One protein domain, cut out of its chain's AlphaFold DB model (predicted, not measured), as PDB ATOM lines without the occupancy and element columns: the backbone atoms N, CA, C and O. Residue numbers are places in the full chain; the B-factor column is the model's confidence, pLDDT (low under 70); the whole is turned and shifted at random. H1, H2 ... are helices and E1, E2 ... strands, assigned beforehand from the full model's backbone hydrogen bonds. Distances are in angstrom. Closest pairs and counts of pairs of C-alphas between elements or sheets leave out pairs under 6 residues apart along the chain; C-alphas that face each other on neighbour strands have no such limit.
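What this domain is: This is residues 15 to 28 and 36 to 86 of the 86 residues of an uncharacterized protein of Anoxybacter fermentans (UniProt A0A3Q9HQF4). A small antiparallel hairpin, E3 and E4, sits near the middle with the long helix H1 running past it, and a second, smaller hairpin, E1 and E2, lies beyond the last residues of H1, where the chain folds back toward E3. It is loosely put together: residues 36 to 41, of which 39 to 41 belong to H1, stick out free. The printed part has 65 residues, with one named helix and four named strands in the order H1, E1, E2, E3, E4, and its class is mixed, helices and strands. It is only just compact, close to loose, with a radius of gyration of the C-alphas of 12.8 A and spans of 38 by 27 by 25 A.

Where its parts are: E3 is residues 69 to 72, 10.7 A long, and E4 is residues 75 to 81, 14.4 A long, ending at C-alpha 81 at (46.462, 107.981, 142.639). H1 is residues 39 to 55, 25.2 A long, beginning at C-alpha 39 at (32.185, 115.676, 133.775). E1 is residues 58 to 60 and E2 residues 63 to 65.

How they stand to each other: E3 and E4 form a hairpin at 152 degrees, with N 80 and O 70 within hydrogen-bond range at 2.8 A. H1 and E3 are near each other, with 9 pairs of C-alphas within 10 A. H1 and E4 are only just apart, at 8.1 A. In H1, 11 of 13 O i to N i+4 pairs are within hydrogen-bond range. E1 and E2 form a hairpin at 129 degrees, with N 60 and O 63 at 2.8 A. E2 is apart from E3.

The domain as a whole: The two C-alphas farthest apart, those of Gly 38 and Asn 62, are 38.7 A apart. Residues 29 to 35 are not printed, and C-alphas 28 and 36 are 16.3 A apart across the cut. The four links between named elements are tight. Mean pLDDT of the printed part is 72.3, with residues 15 to 28, 36 to 39, 73 to 75 and 85 to 86 under 70.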
ATOM      1  N   ASN A  15      61.296 116.057 139.447       59.53
ATOM      2  CA  ASN A  15      60.637 114.756 139.308       59.53
ATOM      3  C   ASN A  15      60.725 113.937 140.601       59.53
ATOM      4  O   ASN A  15      60.688 112.715 140.545       59.53
ATOM      5  N   LEU A  16      60.909 114.604 141.735       61.19
ATOM      6  CA  LEU A  16      60.904 114.011 143.063       61.19
ATOM      7  C   LEU A  16      59.868 114.766 143.898       61.19
ATOM      8  O   LEU A  16      59.778 115.994 143.778       61.19
ATOM      9  N   ASP A  17      59.063 114.039 144.667       63.72
ATOM     10  CA  ASP A  17      58.164 114.621 145.662       63.72
ATOM     11  C   ASP A  17      58.941 115.068 146.920       63.72
ATOM     12  O   ASP A  17      60.176 115.065 146.949       63.72
ATOM     13  N   GLU A  18      58.228 115.497 147.961       69.94
ATOM     14  CA  GLU A  18      58.828 115.904 149.241       69.94
ATOM     15  C   GLU A  18      59.471 114.752 150.035       69.94
ATOM     16  O   GLU A  18      60.303 115.007 150.909       69.94
ATOM     17  N   ASN A  19      59.153 113.504 149.688       63.34
ATOM     18  CA  ASN A  19      59.680 112.286 150.298       63.34
ATOM     19  C   ASN A  19      60.860 111.690 149.509       63.34
ATOM     20  O   ASN A  19      61.563 110.814 150.012       63.34
ATOM     21  N   GLY A  20      61.132 112.203 148.305       60.84
ATOM     22  CA  GLY A  20      62.171 111.698 147.410       60.84
ATOM     23  C   GLY A  20      61.679 110.623 146.439       60.84
ATOM     24  O   GLY A  20      62.505 110.003 145.767       60.84
ATOM     25  N   ASP A  21      60.365 110.429 146.328       54.94
ATOM     26  CA  ASP A  21      59.758 109.474 145.411       54.94
ATOM     27  C   ASP A  21      59.701 110.039 143.994       54.94
ATOM     28  O   ASP A  21      59.403 111.214 143.763       54.94
ATOM     29  N   PHE A  22      60.012 109.192 143.012       55.25
ATOM     30  CA  PHE A  22      60.070 109.604 141.617       55.25
ATOM     31  C   PHE A  22      58.668 109.870 141.050       55.25
ATOM     32  O   PHE A  22      57.881 108.953 140.837       55.25
ATOM     33  N   ILE A  23      58.383 111.132 140.723       60.09
ATOM     34  CA  ILE A  23      57.142 111.536 140.066       60.09
ATOM     35  C   ILE A  23      57.355 111.531 138.552       60.09
ATOM     36  O   ILE A  23      57.938 112.458 137.975       60.09
ATOM     37  N   PHE A  24      56.816 110.516 137.884       56.88
ATOM     38  CA  PHE A  24      56.672 110.535 136.435       56.88
ATOM     39  C   PHE A  24      55.448 111.370 136.045       56.88
ATOM     40  O   PHE A  24      54.314 111.031 136.370       56.88
ATOM     41  N   ARG A  25      55.671 112.467 135.318       61.12
ATOM     42  CA  ARG A  25      54.596 113.317 134.794       61.12
ATOM     43  C   ARG A  25      54.572 113.205 133.278       61.12
ATOM     44  O   ARG A  25      55.544 113.573 132.622       61.12
ATOM     45  N   PHE A  26      53.469 112.726 132.713       55.34
ATOM     46  CA  PHE A  26      53.238 112.787 131.273       55.34
ATOM     47  C   PHE A  26      52.236 113.894 130.960       55.34
ATOM     48  O   PHE A  26      51.271 114.123 131.687       55.34
ATOM     49  N   ARG A  27      52.506 114.621 129.878       51.53
ATOM     50  CA  ARG A  27      51.648 115.692 129.383       51.53
ATOM     51  C   ARG A  27      50.709 115.098 128.341       51.53
ATOM     52  O   ARG A  27      51.187 114.567 127.344       51.53
ATOM     53  N   ILE A  28      49.401 115.207 128.551       55.28
ATOM     54  CA  ILE A  28      48.418 114.926 127.500       55.28
ATOM     55  C   ILE A  28      47.917 116.268 126.987       55.28
ATOM     56  O   ILE A  28      47.205 116.982 127.688       55.28
ATOM     57  N   LEU A  36      32.467 118.151 123.652       51.72
ATOM     58  CA  LEU A  36      32.574 116.928 124.474       51.72
ATOM     59  C   LEU A  36      33.057 117.163 125.912       51.72
ATOM     60  O   LEU A  36      33.237 116.207 126.666       51.72
ATOM     61  N   GLN A  37      33.223 118.421 126.322       51.19
ATOM     62  CA  GLN A  37      33.630 118.760 127.683       51.19
ATOM     63  C   GLN A  37      32.437 118.712 128.641       51.19
ATOM     64  O   GLN A  37      31.702 119.676 128.841       51.19
ATOM     65  N   GLY A  38      32.241 117.546 129.244       58.44
ATOM     66  CA  GLY A  38      31.395 117.374 130.415       58.44
ATOM     67  C   GLY A  38      32.064 116.430 131.403       58.44
ATOM     68  O   GLY A  38      32.825 115.549 130.999       58.44
ATOM     69  N   LYS A  39      31.718 116.562 132.690       62.41
ATOM     70  CA  LYS A  39      32.185 115.676 133.775       62.41
ATOM     71  C   LYS A  39      32.203 114.174 133.408       62.41
ATOM     72  O   LYS A  39      33.167 113.513 133.775       62.41
ATOM     73  N   PRO A  40      31.224 113.621 132.652       71.19
ATOM     74  CA  PRO A  40      31.244 112.204 132.280       71.19
ATOM     75  C   PRO A  40      32.385 111.806 131.331       71.19
ATOM     76  O   PRO A  40      32.888 110.690 131.421       71.19
ATOM     77  N   PHE A  41      32.790 112.688 130.413       72.00
ATOM     78  CA  PHE A  41      33.870 112.395 129.466       72.00
ATOM     79  C   PHE A  41      35.237 112.467 130.150       72.00
ATOM     80  O   PHE A  41      36.065 111.577 129.966       72.00
ATOM     81  N   GLU A  42      35.440 113.476 131.003       71.12
ATOM     82  CA  GLU A  42      36.634 113.574 131.848       71.12
ATOM     83  C   GLU A  42      36.773 112.348 132.755       71.12
ATOM     84  O   GLU A  42      37.858 111.783 132.875       71.12
ATOM     85  N   GLU A  43      35.673 111.882 133.346       76.50
ATOM     86  CA  GLU A  43      35.663 110.701 134.203       76.50
ATOM     87  C   GLU A  43      35.940 109.403 133.434       76.50
ATOM     88  O   GLU A  43      36.726 108.577 133.900       76.50
ATOM     89  N   LEU A  44      35.375 109.241 132.232       82.19
ATOM     90  CA  LEU A  44      35.692 108.116 131.347       82.19
ATOM     91  C   LEU A  44      37.182 108.091 130.993       82.19
ATOM     92  O   LEU A  44      37.823 107.041 131.057       82.19
ATOM     93  N   PHE A  45      37.737 109.244 130.624       78.62
ATOM     94  CA  PHE A  45      39.133 109.354 130.222       78.62
ATOM     95  C   PHE A  45      40.077 109.123 131.407       78.62
ATOM     96  O   PHE A  45      41.030 108.352 131.295       78.62
ATOM     97  N   LYS A  46      39.748 109.692 132.574       80.44
ATOM     98  CA  LYS A  46      40.414 109.432 133.858       80.44
ATOM     99  C   LYS A  46      40.458 107.939 134.168       80.44
ATOM    100  O   LYS A  46      41.540 107.409 134.395       80.44
ATOM    101  N   ASN A  47      39.313 107.257 134.136       84.88
ATOM    102  CA  ASN A  47      39.237 105.827 134.444       84.88
ATOM    103  C   ASN A  47      40.020 104.987 133.424       84.88
ATOM    104  O   ASN A  47      40.702 104.038 133.794       84.88
ATOM    105  N   THR A  48      39.974 105.361 132.142       86.19
ATOM    106  CA  THR A  48      40.724 104.661 131.087       86.19
ATOM    107  C   THR A  48      42.232 104.765 131.312       86.19
ATOM    108  O   THR A  48      42.935 103.757 131.255       86.19
ATOM    109  N   ILE A  49      42.740 105.965 131.604       85.06
ATOM    110  CA  ILE A  49      44.162 106.177 131.902       85.06
ATOM    111  C   ILE A  49      44.567 105.440 133.175       85.06
ATOM    112  O   ILE A  49      45.594 104.768 133.175       85.06
ATOM    113  N   HIS A  50      43.757 105.534 134.232       84.69
ATOM    114  CA  HIS A  50      43.999 104.848 135.502       84.69
ATOM    115  C   HIS A  50      44.220 103.348 135.302       84.69
ATOM    116  O   HIS A  50      45.223 102.812 135.766       84.69
ATOM    117  N   GLU A  51      43.349 102.692 134.535       86.38
ATOM    118  CA  GLU A  51      43.493 101.270 134.216       86.38
ATOM    119  C   GLU A  51      44.717 100.989 133.341       86.38
ATOM    120  O   GLU A  51      45.470 100.059 133.617       86.38
ATOM    121  N   MET A  52      44.977 101.803 132.313       85.56
ATOM    122  CA  MET A  52      46.144 101.613 131.444       85.56
ATOM    123  C   MET A  52      47.467 101.689 132.215       85.56
ATOM    124  O   MET A  52      48.358 100.866 131.989       85.56
ATOM    125  N   LEU A  53      47.602 102.648 133.134       85.44
ATOM    126  CA  LEU A  53      48.840 102.860 133.885       85.44
ATOM    127  C   LEU A  53      49.186 101.691 134.820       85.44
ATOM    128  O   LEU A  53      50.364 101.488 135.092       85.44
ATOM    129  N   LYS A  54      48.211 100.867 135.226       83.25
ATOM    130  CA  LYS A  54      48.456  99.650 136.025       83.25
ATOM    131  C   LYS A  54      49.198  98.554 135.251       83.25
ATOM    132  O   LYS A  54      49.828  97.695 135.864       83.25
ATOM    133  N   TYR A  55      49.125  98.560 133.917       83.50
ATOM    134  CA  TYR A  55      49.713  97.518 133.063       83.50
ATOM    135  C   TYR A  55      50.959  97.973 132.297       83.50
ATOM    136  O   TYR A  55      51.736  97.136 131.833       83.50
ATOM    137  N   ILE A  56      51.154  99.283 132.130       82.06
ATOM    138  CA  ILE A  56      52.301  99.827 131.398       82.06
ATOM    139  C   ILE A  56      53.531  99.842 132.309       82.06
ATOM    140  O   ILE A  56      53.499 100.353 133.424       82.06
ATOM    141  N   VAL A  57      54.648  99.307 131.811       81.12
ATOM    142  CA  VAL A  57      55.941  99.379 132.499       81.12
ATOM    143  C   VAL A  57      56.702 100.600 132.000       81.12
ATOM    144  O   VAL A  57      57.032 100.693 130.818       81.12
ATOM    145  N   PHE A  58      57.005 101.514 132.913       81.06
ATOM    146  CA  PHE A  58      57.757 102.722 132.611       81.06
ATOM    147  C   PHE A  58      59.228 102.544 132.962       81.06
ATOM    148  O   PHE A  58      59.578 101.869 133.932       81.06
ATOM    149  N   PHE A  59      60.092 103.168 132.164       79.56
ATOM    150  CA  PHE A  59      61.527 103.208 132.400       79.56
ATOM    151  C   PHE A  59      62.022 104.649 132.348       79.56
ATOM    152  O   PHE A  59      61.626 105.412 131.464       79.56
ATOM    153  N   LYS A  60      62.933 105.000 133.252       78.62
ATOM    154  CA  LYS A  60      63.734 106.221 133.192       78.62
ATOM    155  C   LYS A  60      65.200 105.828 133.265       78.62
ATOM    156  O   LYS A  60      65.588 105.094 134.161       78.62
ATOM    157  N   ASP A  61      66.001 106.295 132.310       84.00
ATOM    158  CA  ASP A  61      67.443 106.021 132.264       84.00
ATOM    159  C   ASP A  61      67.780 104.511 132.350       84.00
ATOM    160  O   ASP A  61      68.763 104.106 132.960       84.00
ATOM    161  N   ASN A  62      66.960 103.673 131.695       80.56
ATOM    162  CA  ASN A  62      66.982 102.196 131.721       80.56
ATOM    163  C   ASN A  62      66.610 101.530 133.055       80.56
ATOM    164  O   ASN A  62      66.633 100.303 133.146       80.56
ATOM    165  N   GLU A  63      66.200 102.293 134.059       76.94
ATOM    166  CA  GLU A  63      65.671 101.767 135.313       76.94
ATOM    167  C   GLU A  63      64.146 101.740 135.271       76.94
ATOM    168  O   GLU A  63      63.507 102.688 134.812       76.94
ATOM    169  N   LYS A  64      63.550 100.633 135.726       82.38
ATOM    170  CA  LYS A  64      62.094 100.527 135.850       82.38
ATOM    171  C   LYS A  64      61.628 101.510 136.922       82.38
ATOM    172  O   LYS A  64      62.144 101.476 138.035       82.38
ATOM    173  N   VAL A  65      60.629 102.323 136.598       79.00
ATOM    174  CA  VAL A  65      60.000 103.247 137.544       79.00
ATOM    175  C   VAL A  65      58.563 102.837 137.816       79.00
ATOM    176  O   VAL A  65      57.869 102.309 136.942       79.00
ATOM    177  N   GLU A  66      58.134 103.067 139.048       79.38
ATOM    178  CA  GLU A  66      56.750 102.921 139.467       79.38
ATOM    179  C   GLU A  66      56.011 104.240 139.249       79.38
ATOM    180  O   GLU A  66      56.573 105.320 139.427       79.38
ATOM    181  N   ILE A  67      54.757 104.146 138.814       78.88
ATOM    182  CA  ILE A  67      53.885 105.302 138.641       78.88
ATOM    183  C   ILE A  67      52.839 105.220 139.735       78.88
ATOM    184  O   ILE A  67      52.046 104.283 139.755       78.88
ATOM    185  N   THR A  68      52.834 106.199 140.630       81.12
ATOM    186  CA  THR A  68      51.903 106.248 141.763       81.12
ATOM    187  C   THR A  68      50.664 107.086 141.466       81.12
ATOM    188  O   THR A  68      49.626 106.887 142.090       81.12
ATOM    189  N   GLY A  69      50.720 107.971 140.467       82.50
ATOM    190  CA  GLY A  69      49.580 108.782 140.053       82.50
ATOM    191  C   GLY A  69      49.796 109.547 138.751       82.50
ATOM    192  O   GLY A  69      50.854 109.474 138.125       82.50
ATOM    193  N   PHE A  70      48.775 110.291 138.332       80.94
ATOM    194  CA  PHE A  70      48.818 111.162 137.154       80.94
ATOM    195  C   PHE A  70      47.993 112.435 137.370       80.94
ATOM    196  O   PHE A  70      47.129 112.476 138.236       80.94
ATOM    197  N   ALA A  71      48.239 113.475 136.573       75.94
ATOM    198  CA  ALA A  71      47.472 114.721 136.596       75.94
ATOM    199  C   ALA A  71      47.147 115.167 135.167       75.94
ATOM    200  O   ALA A  71      47.922 114.918 134.239       75.94
ATOM    201  N   PHE A  72      46.013 115.844 134.982       73.12
ATOM    202  CA  PHE A  72      45.665 116.433 133.690       73.12
ATOM    203  C   PHE A  72      46.297 117.815 133.525       73.12
ATOM    204  O   PHE A  72      46.458 118.565 134.483       73.12
ATOM    205  N   CYS A  73      46.636 118.196 132.292       66.31
ATOM    206  CA  CYS A  73      47.306 119.474 132.035       66.31
ATOM    207  C   CYS A  73      46.437 120.698 132.337       66.31
ATOM    208  O   CYS A  73      46.972 121.753 132.667       66.31
ATOM    209  N   ASN A  74      45.117 120.558 132.226       65.94
ATOM    210  CA  ASN A  74      44.158 121.598 132.592       65.94
ATOM    211  C   ASN A  74      43.984 121.736 134.116       65.94
ATOM    212  O   ASN A  74      43.462 122.753 134.565       65.94
ATOM    213  N   ASN A  75      44.418 120.749 134.906       67.31
ATOM    214  CA  ASN A  75      44.353 120.776 136.364       67.31
ATOM    215  C   ASN A  75      45.548 120.032 136.999       67.31
ATOM    216  O   ASN A  75      45.388 118.932 137.534       67.31
ATOM    217  N   PRO A  76      46.762 120.607 136.923       70.44
ATOM    218  CA  PRO A  76      47.988 119.934 137.350       70.44
ATOM    219  C   PRO A  76      48.125 119.807 138.874       70.44
ATOM    220  O   PRO A  76      49.002 119.083 139.339       70.44
ATOM    221  N   GLU A  77      47.296 120.516 139.647       73.81
ATOM    222  CA  GLU A  77      47.303 120.464 141.115       73.81
ATOM    223  C   GLU A  77      46.571 119.231 141.663       73.81
ATOM    224  O   GLU A  77      46.778 118.854 142.814       73.81
ATOM    225  N   VAL A  78      45.737 118.580 140.847       74.56
ATOM    226  CA  VAL A  78      45.011 117.368 141.237       74.56
ATOM    227  C   VAL A  78      45.757 116.142 140.726       74.56
ATOM    228  O   VAL A  78      45.783 115.868 139.525       74.56
ATOM    229  N   ILE A  79      46.341 115.389 141.657       80.50
ATOM    230  CA  ILE A  79      46.972 114.097 141.386       80.50
ATOM    231  C   ILE A  79      45.944 112.991 141.635       80.50
ATOM    232  O   ILE A  79      45.347 112.910 142.706       80.50
ATOM    233  N   TYR A  80      45.743 112.135 140.639       81.12
ATOM    234  CA  TYR A  80      44.928 110.931 140.727       81.12
ATOM    235  C   TYR A  80      45.829 109.737 141.031       81.12
ATOM    236  O   TYR A  80      46.629 109.345 140.176       81.12
ATOM    237  N   SER A  81      45.701 109.164 142.227       83.19
ATOM    238  CA  SER A  81      46.462 107.981 142.639       83.19
ATOM    239  C   SER A  81      46.058 106.740 141.834       83.19
ATOM    240  O   SER A  81      44.885 106.529 141.517       83.19
ATOM    241  N   ILE A  82      47.041 105.914 141.473       82.19
ATOM    242  CA  ILE A  82      46.830 104.647 140.754       82.19
ATOM    243  C   ILE A  82      46.472 103.513 141.716       82.19
ATOM    244  O   ILE A  82      45.654 102.652 141.382       82.19
ATOM    245  N   TYR A  83      47.063 103.551 142.904       80.44
ATOM    246  CA  TYR A  83      46.842 102.609 143.989       80.44
ATOM    247  C   TYR A  83      46.086 103.324 145.109       80.44
ATOM    248  O   TYR A  83      46.271 104.527 145.297       80.44
ATOM    249  N   ASP A  84      45.205 102.606 145.798       72.00
ATOM    250  CA  ASP A  84      44.549 103.143 146.985       72.00
ATOM    251  C   ASP A  84      45.587 103.223 148.116       72.00
ATOM    252  O   ASP A  84      46.318 102.256 148.344       72.00
ATOM    253  N   ASP A  85      45.665 104.369 148.796       55.78
ATOM    254  CA  ASP A  85      46.381 104.472 150.069       55.78
ATOM    255  C   ASP A  85      45.610 103.614 151.090       55.78
ATOM    256  O   ASP A  85      44.436 103.887 151.360       55.78
ATOM    257  N   GLU A  86      46.230 102.544 151.601       41.94
ATOM    258  CA  GLU A  86      45.694 101.767 152.735       41.94
ATOM    259  C   GLU A  86      45.605 102.602 154.024       41.94
ATOM    260  O   GLU A  86      46.566 103.347 154.337       41.94
TER     261      GLU A  86